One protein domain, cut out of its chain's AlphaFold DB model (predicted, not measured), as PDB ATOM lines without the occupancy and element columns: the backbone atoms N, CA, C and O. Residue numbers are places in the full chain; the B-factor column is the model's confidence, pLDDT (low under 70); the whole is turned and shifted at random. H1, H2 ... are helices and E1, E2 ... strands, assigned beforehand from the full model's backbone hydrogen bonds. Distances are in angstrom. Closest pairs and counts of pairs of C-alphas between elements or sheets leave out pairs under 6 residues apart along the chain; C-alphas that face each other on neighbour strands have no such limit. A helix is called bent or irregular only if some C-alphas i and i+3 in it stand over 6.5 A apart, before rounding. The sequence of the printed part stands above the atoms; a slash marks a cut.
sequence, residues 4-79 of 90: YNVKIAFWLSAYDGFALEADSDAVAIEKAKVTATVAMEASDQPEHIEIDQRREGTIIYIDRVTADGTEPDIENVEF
ATOM      1  N   TYR A   4     166.644 216.384 279.746       88.25
ATOM      2  CA  TYR A   4     167.363 216.051 280.970       88.25
ATOM      3  C   TYR A   4     167.670 214.556 281.015       88.25
ATOM      4  O   TYR A   4     166.857 213.743 280.568       88.25
ATOM      5  N   ASN A   5     168.822 214.201 281.574       86.38
ATOM      6  CA  ASN A   5     169.179 212.836 281.932       86.38
ATOM      7  C   ASN A   5     168.973 212.663 283.434       86.38
ATOM      8  O   ASN A   5     169.554 213.400 284.222       86.38
ATOM      9  N   VAL A   6     168.163 211.683 283.826       85.94
ATOM     10  CA  VAL A   6     167.844 211.410 285.233       85.94
ATOM     11  C   VAL A   6     168.274 209.988 285.565       85.94
ATOM     12  O   VAL A   6     167.930 209.060 284.829       85.94
ATOM     13  N   LYS A   7     169.000 209.803 286.673       86.81
ATOM     14  CA  LYS A   7     169.288 208.471 287.224       86.81
ATOM     15  C   LYS A   7     168.734 208.312 288.628       86.81
ATOM     16  O   LYS A   7     168.855 209.203 289.462       86.81
ATOM     17  N   ILE A   8     168.184 207.129 288.878       87.06
ATOM     18  CA  ILE A   8     167.633 206.727 290.168       87.06
ATOM     19  C   ILE A   8     168.389 205.510 290.705       87.06
ATOM     20  O   ILE A   8     168.702 204.591 289.947       87.06
ATOM     21  N   ALA A   9     168.655 205.510 292.006       85.25
ATOM     22  CA  ALA A   9     168.963 204.315 292.782       85.25
ATOM     23  C   ALA A   9     167.701 203.904 293.542       85.25
ATOM     24  O   ALA A   9     166.851 204.742 293.830       85.25
ATOM     25  N   PHE A  10     167.563 202.616 293.829       86.94
ATOM     26  CA  PHE A  10     166.505 202.062 294.668       86.94
ATOM     27  C   PHE A  10     166.972 200.725 295.232       86.94
ATOM     28  O   PHE A  10     167.819 200.052 294.637       86.94
ATOM     29  N   TRP A  11     166.389 200.332 296.354       86.12
ATOM     30  CA  TRP A  11     166.628 199.040 296.973       86.12
ATOM     31  C   TRP A  11     165.719 197.966 296.377       86.12
ATOM     32  O   TRP A  11     164.541 198.201 296.085       86.12
ATOM     33  N   LEU A  12     166.288 196.774 296.213       88.88
ATOM     34  CA  LEU A  12     165.591 195.549 295.837       88.88
ATOM     35  C   LEU A  12     165.735 194.536 296.969       88.88
ATOM     36  O   LEU A  12     166.761 194.495 297.647       88.88
ATOM     37  N   SER A  13     164.713 193.709 297.160       88.56
ATOM     38  CA  SER A  13     164.813 192.562 298.058       88.56
ATOM     39  C   SER A  13     165.531 191.414 297.353       88.56
ATOM     40  O   SER A  13     165.254 191.126 296.189       88.56
ATOM     41  N   ALA A  14     166.438 190.758 298.067       90.88
ATOM     42  CA  ALA A  14     167.148 189.574 297.607       90.88
ATOM     43  C   ALA A  14     167.129 188.503 298.703       90.88
ATOM     44  O   ALA A  14     167.015 188.839 299.885       90.88
ATOM     45  N   TYR A  15     167.200 187.231 298.315       90.12
ATOM     46  CA  TYR A  15     167.233 186.114 299.258       90.12
ATOM     47  C   TYR A  15     168.016 184.926 298.702       90.12
ATOM     48  O   TYR A  15     168.046 184.704 297.492       90.12
ATOM     49  N   ASP A  16     168.577 184.153 299.628       91.88
ATOM     50  CA  ASP A  16     169.225 182.869 299.388       91.88
ATOM     51  C   ASP A  16     168.453 181.764 300.111       91.88
ATOM     52  O   ASP A  16     168.035 181.926 301.265       91.88
ATOM     53  N   GLY A  17     168.251 180.639 299.432       91.81
ATOM     54  CA  GLY A  17     167.640 179.444 299.987       91.81
ATOM     55  C   GLY A  17     168.688 178.408 300.382       91.81
ATOM     56  O   GLY A  17     169.649 178.144 299.666       91.81
ATOM     57  N   PHE A  18     168.482 177.748 301.520       91.38
ATOM     58  CA  PHE A  18     169.255 176.561 301.872       91.38
ATOM     59  C   PHE A  18     168.406 175.547 302.632       91.38
ATOM     60  O   PHE A  18     167.499 175.895 303.387       91.38
ATOM     61  N   ALA A  19     168.720 174.269 302.425       94.38
ATOM     62  CA  ALA A  19     168.137 173.164 303.172       94.38
ATOM     63  C   ALA A  19     169.064 172.767 304.326       94.38
ATOM     64  O   ALA A  19     170.288 172.764 304.182       94.38
ATOM     65  N   LEU A  20     168.483 172.402 305.467       95.88
ATOM     66  CA  LEU A  20     169.221 171.865 306.605       95.88
ATOM     67  C   LEU A  20     168.400 170.796 307.317       95.88
ATOM     68  O   LEU A  20     167.175 170.868 307.361       95.88
ATOM     69  N   GLU A  21     169.100 169.852 307.935       96.06
ATOM     70  CA  GLU A  21     168.502 168.790 308.742       96.06
ATOM     71  C   GLU A  21     168.693 169.074 310.238       96.06
ATOM     72  O   GLU A  21     169.775 169.484 310.698       96.06
ATOM     73  N   ALA A  22     167.648 168.835 311.028       97.25
ATOM     74  CA  ALA A  22     167.657 169.053 312.469       97.25
ATOM     75  C   ALA A  22     166.691 168.115 313.200       97.25
ATOM     76  O   ALA A  22     165.608 167.814 312.711       97.25
ATOM     77  N   ASP A  23     167.068 167.722 314.418       97.06
ATOM     78  CA  ASP A  23     166.287 166.791 315.245       97.06
ATOM     79  C   ASP A  23     165.118 167.469 315.987       97.06
ATOM     80  O   ASP A  23     164.333 166.810 316.666       97.06
ATOM     81  N   SER A  24     165.025 168.802 315.918       97.75
ATOM     82  CA  SER A  24     163.934 169.606 316.483       97.75
ATOM     83  C   SER A  24     163.940 171.025 315.917       97.75
ATOM     84  O   SER A  24     164.983 171.510 315.474       97.75
ATOM     85  N   ASP A  25     162.813 171.726 316.030       97.50
ATOM     86  CA  ASP A  25     162.666 173.120 315.591       97.50
ATOM     87  C   ASP A  25     163.670 174.061 316.270       97.50
ATOM     88  O   ASP A  25     164.268 174.917 315.623       97.50
ATOM     89  N   ALA A  26     163.915 173.875 317.572       97.50
ATOM     90  CA  ALA A  26     164.887 174.685 318.306       97.50
ATOM     91  C   ALA A  26     166.307 174.508 317.742       97.50
ATOM     92  O   ALA A  26     167.029 175.484 317.548       97.50
ATOM     93  N   VAL A  27     166.690 173.266 317.419       97.50
ATOM     94  CA  VAL A  27     167.981 172.971 316.780       97.50
ATOM     95  C   VAL A  27     168.018 173.502 315.344       97.50
ATOM     96  O   VAL A  27     169.055 174.012 314.920       97.50
ATOM     97  N   ALA A  28     166.909 173.427 314.604       97.94
ATOM     98  CA  ALA A  28     166.805 173.950 313.244       97.94
ATOM     99  C   ALA A  28     167.047 175.463 313.205       97.94
ATOM    100  O   ALA A  28     167.831 175.931 312.387       97.94
ATOM    101  N   ILE A  29     166.434 176.214 314.127       97.38
ATOM    102  CA  ILE A  29     166.579 177.672 314.228       97.38
ATOM    103  C   ILE A  29     168.026 178.060 314.535       97.38
ATOM    104  O   ILE A  29     168.573 178.948 313.883       97.38
ATOM    105  N   GLU A  30     168.664 177.405 315.506       97.38
ATOM    106  CA  GLU A  30     170.049 177.728 315.857       97.38
ATOM    107  C   GLU A  30     171.014 177.398 314.710       97.38
ATOM    108  O   GLU A  30     171.870 178.218 314.378       97.38
ATOM    109  N   LYS A  31     170.831 176.260 314.023       97.25
ATOM    110  CA  LYS A  31     171.606 175.938 312.814       97.25
ATOM    111  C   LYS A  31     171.360 176.946 311.690       97.25
ATOM    112  O   LYS A  31     172.322 177.418 311.091       97.25
ATOM    113  N   ALA A  32     170.101 177.309 311.441       97.12
ATOM    114  CA  ALA A  32     169.732 178.270 310.407       97.12
ATOM    115  C   ALA A  32     170.412 179.622 310.624       97.12
ATOM    116  O   ALA A  32     170.954 180.179 309.678       97.12
ATOM    117  N   LYS A  33     170.442 180.130 311.864       96.19
ATOM    118  CA  LYS A  33     171.125 181.389 312.199       96.19
ATOM    119  C   LYS A  33     172.617 181.328 311.898       96.19
ATOM    120  O   LYS A  33     173.146 182.254 311.299       96.19
ATOM    121  N   VAL A  34     173.289 180.246 312.296       95.50
ATOM    122  CA  VAL A  34     174.728 180.077 312.039       95.50
ATOM    123  C   VAL A  34     175.006 180.056 310.535       95.50
ATOM    124  O   VAL A  34     175.885 180.775 310.073       95.50
ATOM    125  N   THR A  35     174.235 179.285 309.764       93.69
ATOM    126  CA  THR A  35     174.382 179.227 308.303       93.69
ATOM    127  C   THR A  35     174.058 180.564 307.640       93.69
ATOM    128  O   THR A  35     174.811 181.000 306.775       93.69
ATOM    129  N   ALA A  36     172.997 181.246 308.076       93.19
ATOM    130  CA  ALA A  36     172.630 182.562 307.564       93.19
ATOM    131  C   ALA A  36     173.735 183.596 307.814       93.19
ATOM    132  O   ALA A  36     174.070 184.339 306.902       93.19
ATOM    133  N   THR A  37     174.362 183.616 308.996       92.81
ATOM    134  CA  THR A  37     175.495 184.518 309.268       92.81
ATOM    135  C   THR A  37     176.651 184.282 308.298       92.81
ATOM    136  O   THR A  37     177.186 185.240 307.755       92.81
ATOM    137  N   VAL A  38     176.999 183.019 308.031       90.00
ATOM    138  CA  VAL A  38     178.056 182.683 307.062       90.00
ATOM    139  C   VAL A  38     177.683 183.144 305.650       90.00
ATOM    140  O   VAL A  38     178.531 183.689 304.951       90.00
ATOM    141  N   ALA A  39     176.424 182.967 305.238       88.94
ATOM    142  CA  ALA A  39     175.948 183.431 303.935       88.94
ATOM    143  C   ALA A  39     175.994 184.965 303.810       88.94
ATOM    144  O   ALA A  39     176.424 185.479 302.788       88.94
ATOM    145  N   MET A  40     175.638 185.698 304.870       89.19
ATOM    146  CA  MET A  40     175.691 187.168 304.888       89.19
ATOM    147  C   MET A  40     177.115 187.734 304.805       89.19
ATOM    148  O   MET A  40     177.295 188.877 304.389       89.19
ATOM    149  N   GLU A  41     178.123 186.969 305.231       89.50
ATOM    150  CA  GLU A  41     179.537 187.341 305.099       89.50
ATOM    151  C   GLU A  41     180.106 187.020 303.707       89.50
ATOM    152  O   GLU A  41     181.190 187.498 303.362       89.50
ATOM    153  N   ALA A  42     179.396 186.226 302.901       82.69
ATOM    154  CA  ALA A  42     179.780 185.949 301.527       82.69
ATOM    155  C   ALA A  42     179.454 187.151 300.627       82.69
ATOM    156  O   ALA A  42     178.407 187.782 300.738       82.69
ATOM    157  N   SER A  43     180.355 187.451 299.693       80.62
ATOM    158  CA  SER A  43     180.173 188.521 298.698       80.62
ATOM    159  C   SER A  43     179.645 187.990 297.360       80.62
ATOM    160  O   SER A  43     179.908 188.586 296.312       80.62
ATOM    161  N   ASP A  44     178.970 186.841 297.381       86.31
ATOM    162  CA  ASP A  44     178.425 186.198 296.187       86.31
ATOM    163  C   ASP A  44     177.119 186.872 295.730       86.31
ATOM    164  O   ASP A  44     176.484 187.637 296.459       86.31
ATOM    165  N   GLN A  45     176.726 186.623 294.479       86.88
ATOM    166  CA  GLN A  45     175.443 187.102 293.966       86.88
ATOM    167  C   GLN A  45     174.289 186.324 294.630       86.88
ATOM    168  O   GLN A  45     174.369 185.095 294.655       86.88
ATOM    169  N   PRO A  46     173.205 186.996 295.072       90.69
ATOM    170  CA  PRO A  46     172.043 186.313 295.637       90.69
ATOM    171  C   PRO A  46     171.390 185.338 294.654       90.69
ATOM    172  O   PRO A  46     171.336 185.612 293.449       90.69
ATOM    173  N   GLU A  47     170.814 184.255 295.174       91.56
ATOM    174  CA  GLU A  47     170.052 183.269 294.403       91.56
ATOM    175  C   GLU A  47     168.864 183.918 293.679       91.56
ATOM    176  O   GLU A  47     168.607 183.630 292.505       91.56
ATOM    177  N   HIS A  48     168.157 184.829 294.355       92.94
ATOM    178  CA  HIS A  48     167.032 185.552 293.775       92.94
ATOM    179  C   HIS A  48     167.038 187.045 294.104       92.94
ATOM    180  O   HIS A  48     167.400 187.464 295.202       92.94
ATOM    181  N   ILE A  49     166.567 187.848 293.144       92.12
ATOM    182  CA  ILE A  49     166.354 189.290 293.288       92.12
ATOM    183  C   ILE A  49     164.931 189.610 292.829       92.12
ATOM    184  O   ILE A  49     164.589 189.429 291.660       92.12
ATOM    185  N   GLU A  50     164.120 190.148 293.737       88.69
ATOM    186  CA  GLU A  50     162.739 190.553 293.471       88.69
ATOM    187  C   GLU A  50     162.711 191.931 292.797       88.69
ATOM    188  O   GLU A  50     162.713 192.976 293.454       88.69
ATOM    189  N   ILE A  51     162.691 191.950 291.464       87.56
ATOM    190  CA  ILE A  51     162.798 193.184 290.661       87.56
ATOM    191  C   ILE A  51     161.511 194.025 290.610       87.56
ATOM    192  O   ILE A  51     161.559 195.208 290.247       87.56
ATOM    193  N   ASP A  52     160.379 193.430 290.984       84.38
ATOM    194  CA  ASP A  52     159.056 194.059 290.920       84.38
ATOM    195  C   ASP A  52     158.737 194.905 292.167       84.38
ATOM    196  O   ASP A  52     157.815 195.721 292.147       84.38
ATOM    197  N   GLN A  53     159.515 194.766 293.246       76.81
ATOM    198  CA  GLN A  53     159.309 195.484 294.509       76.81
ATOM    199  C   GLN A  53     160.431 196.487 294.799       76.81
ATOM    200  O   GLN A  53     161.225 196.311 295.722       76.81
ATOM    201  N   ARG A  54     160.478 197.579 294.032       82.12
ATOM    202  CA  ARG A  54     161.438 198.676 294.250       82.12
ATOM    203  C   ARG A  54     161.051 199.496 295.481       82.12
ATOM    204  O   ARG A  54     159.908 199.946 295.579       82.12
ATOM    205  N   ARG A  55     161.994 199.710 296.400       76.19
ATOM    206  CA  ARG A  55     161.795 200.475 297.647       76.19
ATOM    207  C   ARG A  55     162.885 201.535 297.816       76.19
ATOM    208  O   ARG A  55     163.920 201.425 297.169       76.19
ATOM    209  N   GLU A  56     162.631 202.544 298.657       72.94
ATOM    210  CA  GLU A  56     163.612 203.574 299.064       72.94
ATOM    211  C   GLU A  56     164.449 204.113 297.889       72.94
ATOM    212  O   GLU A  56     165.656 203.890 297.774       72.94
ATOM    213  N   GLY A  57     163.770 204.762 296.943       76.25
ATOM    214  CA  GLY A  57     164.433 205.361 295.792       76.25
ATOM    215  C   GLY A  57     165.170 206.653 296.156       76.25
ATOM    216  O   GLY A  57     164.707 207.417 296.993       76.25
ATOM    217  N   THR A  58     166.269 206.956 295.472       77.06
ATOM    218  CA  THR A  58     166.897 208.286 295.476       77.06
ATOM    219  C   THR A  58     167.227 208.705 294.050       77.06
ATOM    220  O   THR A  58     167.660 207.879 293.238       77.06
ATOM    221  N   ILE A  59     167.002 209.973 293.702       81.69
ATOM    222  CA  ILE A  59     167.503 210.521 292.442       81.69
ATOM    223  C   ILE A  59     168.976 210.845 292.658       81.69
ATOM    224  O   ILE A  59     169.327 211.791 293.358       81.69
ATOM    225  N   ILE A  60     169.838 210.054 292.028       80.31
ATOM    226  CA  ILE A  60     171.289 210.189 292.150       80.31
ATOM    227  C   ILE A  60     171.729 211.502 291.495       80.31
ATOM    228  O   ILE A  60     172.505 212.253 292.079       80.31
ATOM    229  N   TYR A  61     171.204 211.790 290.299       80.06
ATOM    230  CA  TYR A  61     171.459 213.049 289.607       80.06
ATOM    231  C   TYR A  61     170.405 213.374 288.542       80.06
ATOM    232  O   TYR A  61     169.712 212.493 288.012       80.06
ATOM    233  N   ILE A  62     170.357 214.660 288.205       83.44
ATOM    234  CA  ILE A  62     169.647 215.251 287.080       83.44
ATOM    235  C   ILE A  62     170.658 216.116 286.323       83.44
ATOM    236  O   ILE A  62     171.112 217.132 286.843       83.44
ATOM    237  N   ASP A  63     170.979 215.732 285.090       86.06
ATOM    238  CA  ASP A  63     171.835 216.524 284.205       86.06
ATOM    239  C   ASP A  63     170.993 217.152 283.102       86.06
ATOM    240  O   ASP A  63     170.173 216.482 282.463       86.06
ATOM    241  N   ARG A  64     171.235 218.423 282.804       86.19
ATOM    242  CA  ARG A  64     170.653 219.082 281.640       86.19
ATOM    243  C   ARG A  64     171.439 218.713 280.388       86.19
ATOM    244  O   ARG A  64     172.660 218.832 280.349       86.19
ATOM    245  N   VAL A  65     170.733 218.324 279.330       84.88
ATOM    246  CA  VAL A  65     171.336 218.062 278.019       84.88
ATOM    247  C   VAL A  65     171.412 219.367 277.228       84.88
ATOM    248  O   VAL A  65     170.390 220.016 276.975       84.88
ATOM    249  N   THR A  66     172.624 219.748 276.836       84.81
ATOM    250  CA  THR A  66     172.931 220.927 276.017       84.81
ATOM    251  C   THR A  66     173.523 220.501 274.671       84.81
ATOM    252  O   THR A  66     173.785 219.324 274.429       84.81
ATOM    253  N   ALA A  67     173.714 221.457 273.757       81.25
ATOM    254  CA  ALA A  67     174.359 221.178 272.471       81.25
ATOM    255  C   ALA A  67     175.833 220.748 272.628       81.25
ATOM    256  O   ALA A  67     176.350 220.047 271.761       81.25
ATOM    257  N   ASP A  68     176.467 221.129 273.742       82.19
ATOM    258  CA  ASP A  68     177.884 220.896 274.028       82.19
ATOM    259  C   ASP A  68     178.120 219.694 274.969       82.19
ATOM    260  O   ASP A  68     179.268 219.316 275.206       82.19
ATOM    261  N   GLY A  69     177.057 219.059 275.489       80.50
ATOM    262  CA  GLY A  69     177.147 217.874 276.348       80.50
ATOM    263  C   GLY A  69     176.086 217.818 277.452       80.50
ATOM    264  O   GLY A  69     174.914 218.112 277.226       80.50
ATOM    265  N   THR A  70     176.497 217.398 278.649       80.12
ATOM    266  CA  THR A  70     175.662 217.379 279.863       80.12
ATOM    267  C   THR A  70     176.219 218.339 280.904       80.12
ATOM    268  O   THR A  70     177.407 218.279 281.218       80.12
ATOM    269  N   GLU A  71     175.356 219.194 281.446       79.56
ATOM    270  CA  GLU A  71     175.656 220.065 282.585       79.56
ATOM    271  C   GLU A  71     174.967 219.500 283.839       79.56
ATOM    272  O   GLU A  71     173.755 219.261 283.780       79.56
ATOM    273  N   PRO A  72     175.691 219.263 284.949       69.81
ATOM    274  CA  PRO A  72     175.082 218.793 286.190       69.81
ATOM    275  C   PRO A  72     174.143 219.870 286.736       69.81
ATOM    276  O   PRO A  72     174.560 221.012 286.932       69.81
ATOM    277  N   ASP A  73     172.874 219.516 286.937       72.88
ATOM    278  CA  ASP A  73     171.831 220.458 287.361       72.88
ATOM    279  C   ASP A  73     171.501 220.258 288.848       72.88
ATOM    280  O   ASP A  73     171.495 221.213 289.622       72.88
ATOM    281  N   ILE A  74     171.258 219.012 289.280       71.75
ATOM    282  CA  ILE A  74     170.883 218.688 290.667       71.75
ATOM    283  C   ILE A  74     171.401 217.290 291.047       71.75
ATOM    284  O   ILE A  74     171.205 216.334 290.301       71.75
ATOM    285  N   GLU A  75     172.007 217.150 292.227       64.69
ATOM    286  CA  GLU A  75     172.473 215.870 292.787       64.69
ATOM    287  C   GLU A  75     171.675 215.488 294.046       64.69
ATOM    288  O   GLU A  75     171.246 216.367 294.793       64.69
ATOM    289  N   ASN A  76     171.528 214.181 294.305       59.62
ATOM    290  CA  ASN A  76     170.990 213.604 295.550       59.62
ATOM    291  C   ASN A  76     169.612 214.144 295.988       59.62
ATOM    292  O   ASN A  76     169.447 214.631 297.107       59.62
ATOM    293  N   VAL A  77     168.603 214.044 295.120       68.25
ATOM    294  CA  VAL A  77     167.219 214.382 295.498       68.25
ATOM    295  C   VAL A  77     166.560 213.151 296.123       68.25
ATOM    296  O   VAL A  77     166.275 212.173 295.427       68.25
ATOM    297  N   GLU A  78     166.321 213.194 297.433       63.97
ATOM    298  CA  GLU A  78     165.612 212.137 298.163       63.97
ATOM    299  C   GLU A  78     164.155 212.019 297.687       63.97
ATOM    300  O   GLU A  78     163.481 213.022 297.434       63.97
ATOM    301  N   PHE A  79     163.649 210.786 297.572       64.12
ATOM    302  CA  PHE A  79     162.206 210.572 297.498       64.12
ATOM    303  C   PHE A  79     161.640 210.662 298.918       64.12
ATOM    304  O   PHE A  79     162.061 209.916 299.797       64.12
TER     305      PHE A  79
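What this domain is: This is residues 4 to 79 of the 90 residues of an uncharacterized protein of Shinella sp. MEC089 (UniProt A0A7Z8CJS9). Picture a long, thin rod with a twisted ribbon of three strands, E1, E2 and E3, making one part of its length and the single helix H1 at the other end, beyond the ribbon's C-alphas. The chain runs out along E1 and the link of residues 16 to 24 to the helix end, comes back toward the ribbon through H1, runs along E1 again as E2, and folds back once more as E3, a hairpin with E2. The printed part has 76 residues with one named helix and three named strands in the order E1, H1, E2, E3; the sheet's order is E1, E2, E3, all antiparallel, and the class is mixed, helices and strands. The whole is extended, with a radius of gyration of the C-alphas of 20.8 A and spans of 69 by 22 by 19 A.

How they stand to each other: Start at the first printed residue and read E1, residues 4 to 15, an edge strand of the sheet. Its neighbour is E2, residues 48 to 66, the inner strand; the two are antiparallel, with 164 degrees between their N-to-C directions. Look at C-alphas 10 and 57, which face each other at 4.1 A, and at N 5 and O 63, which are within hydrogen-bond range at 2.8 A. Toward the last residue of E1 you will find N 50 and O 13 within hydrogen-bond range at 2.9 A. Notice the step on E2: C-alpha 12 faces C-alpha 54 at 5.4 A, while C-alpha 13 faces C-alpha 50, also at 5.4 A. E2 bends by 77 degrees at residue 56. On E2's residues 58 to 66 look for its other neighbour, E3, residues 69 to 78, the second edge strand. E2 and E3 form a hairpin and are antiparallel, with 134 degrees between their directions. There C-alphas 61 and 75 face each other at 4.4 A, and N 64 and O 71 are within hydrogen-bond range at 2.8 A, as are N 59 and O 77 at 2.9 A. The helix H1, residues 25 to 41, is not on the sheet, with 0 pairs of C-alphas within 10 A. H1 and E3 are apart. In H1 every O i to N i+4 pair is within hydrogen-bond range.

Where its parts are: Find C-alpha 4 at (167.363, 216.051, 280.970); from there E1 runs 35.1 A through 12 residues to C-alpha 15 at (167.233, 186.114, 299.258). Go on to C-alpha 25 at (162.666, 173.120, 315.591), where H1 begins; its 17 residues cover 24.4 A from first to last C-alpha, and it is not bent. E2, the longest strand with 19 residues, begins at His 48 and measures 40.0 A to Thr 66. E3 has 10 residues, from Gly 69 to Glu 78, over 25.3 A, and ends with C-alpha 78 at (165.612, 212.137, 298.163).

The domain as a whole: Look for the two C-alphas farthest apart at Asp 23 and Ala 67, 69.7 A from each other. The first and last printed C-alphas, those of Tyr 4 and Phe 79, are 18.2 A apart. The printed residues run from 4 to 79 without a cut. The link from E2 to E3, of 2 residues, is tight; the links from E1 to H1, of 9 residues, and from H1 to E2, of 6, are short. In the B-factor column the mean pLDDT of the printed part is 86.1, with H1 at 95 and E3 at 71. Six residues are under 70: residue 72 and residues 75 to 79, of which 75 to 78 belong to E3.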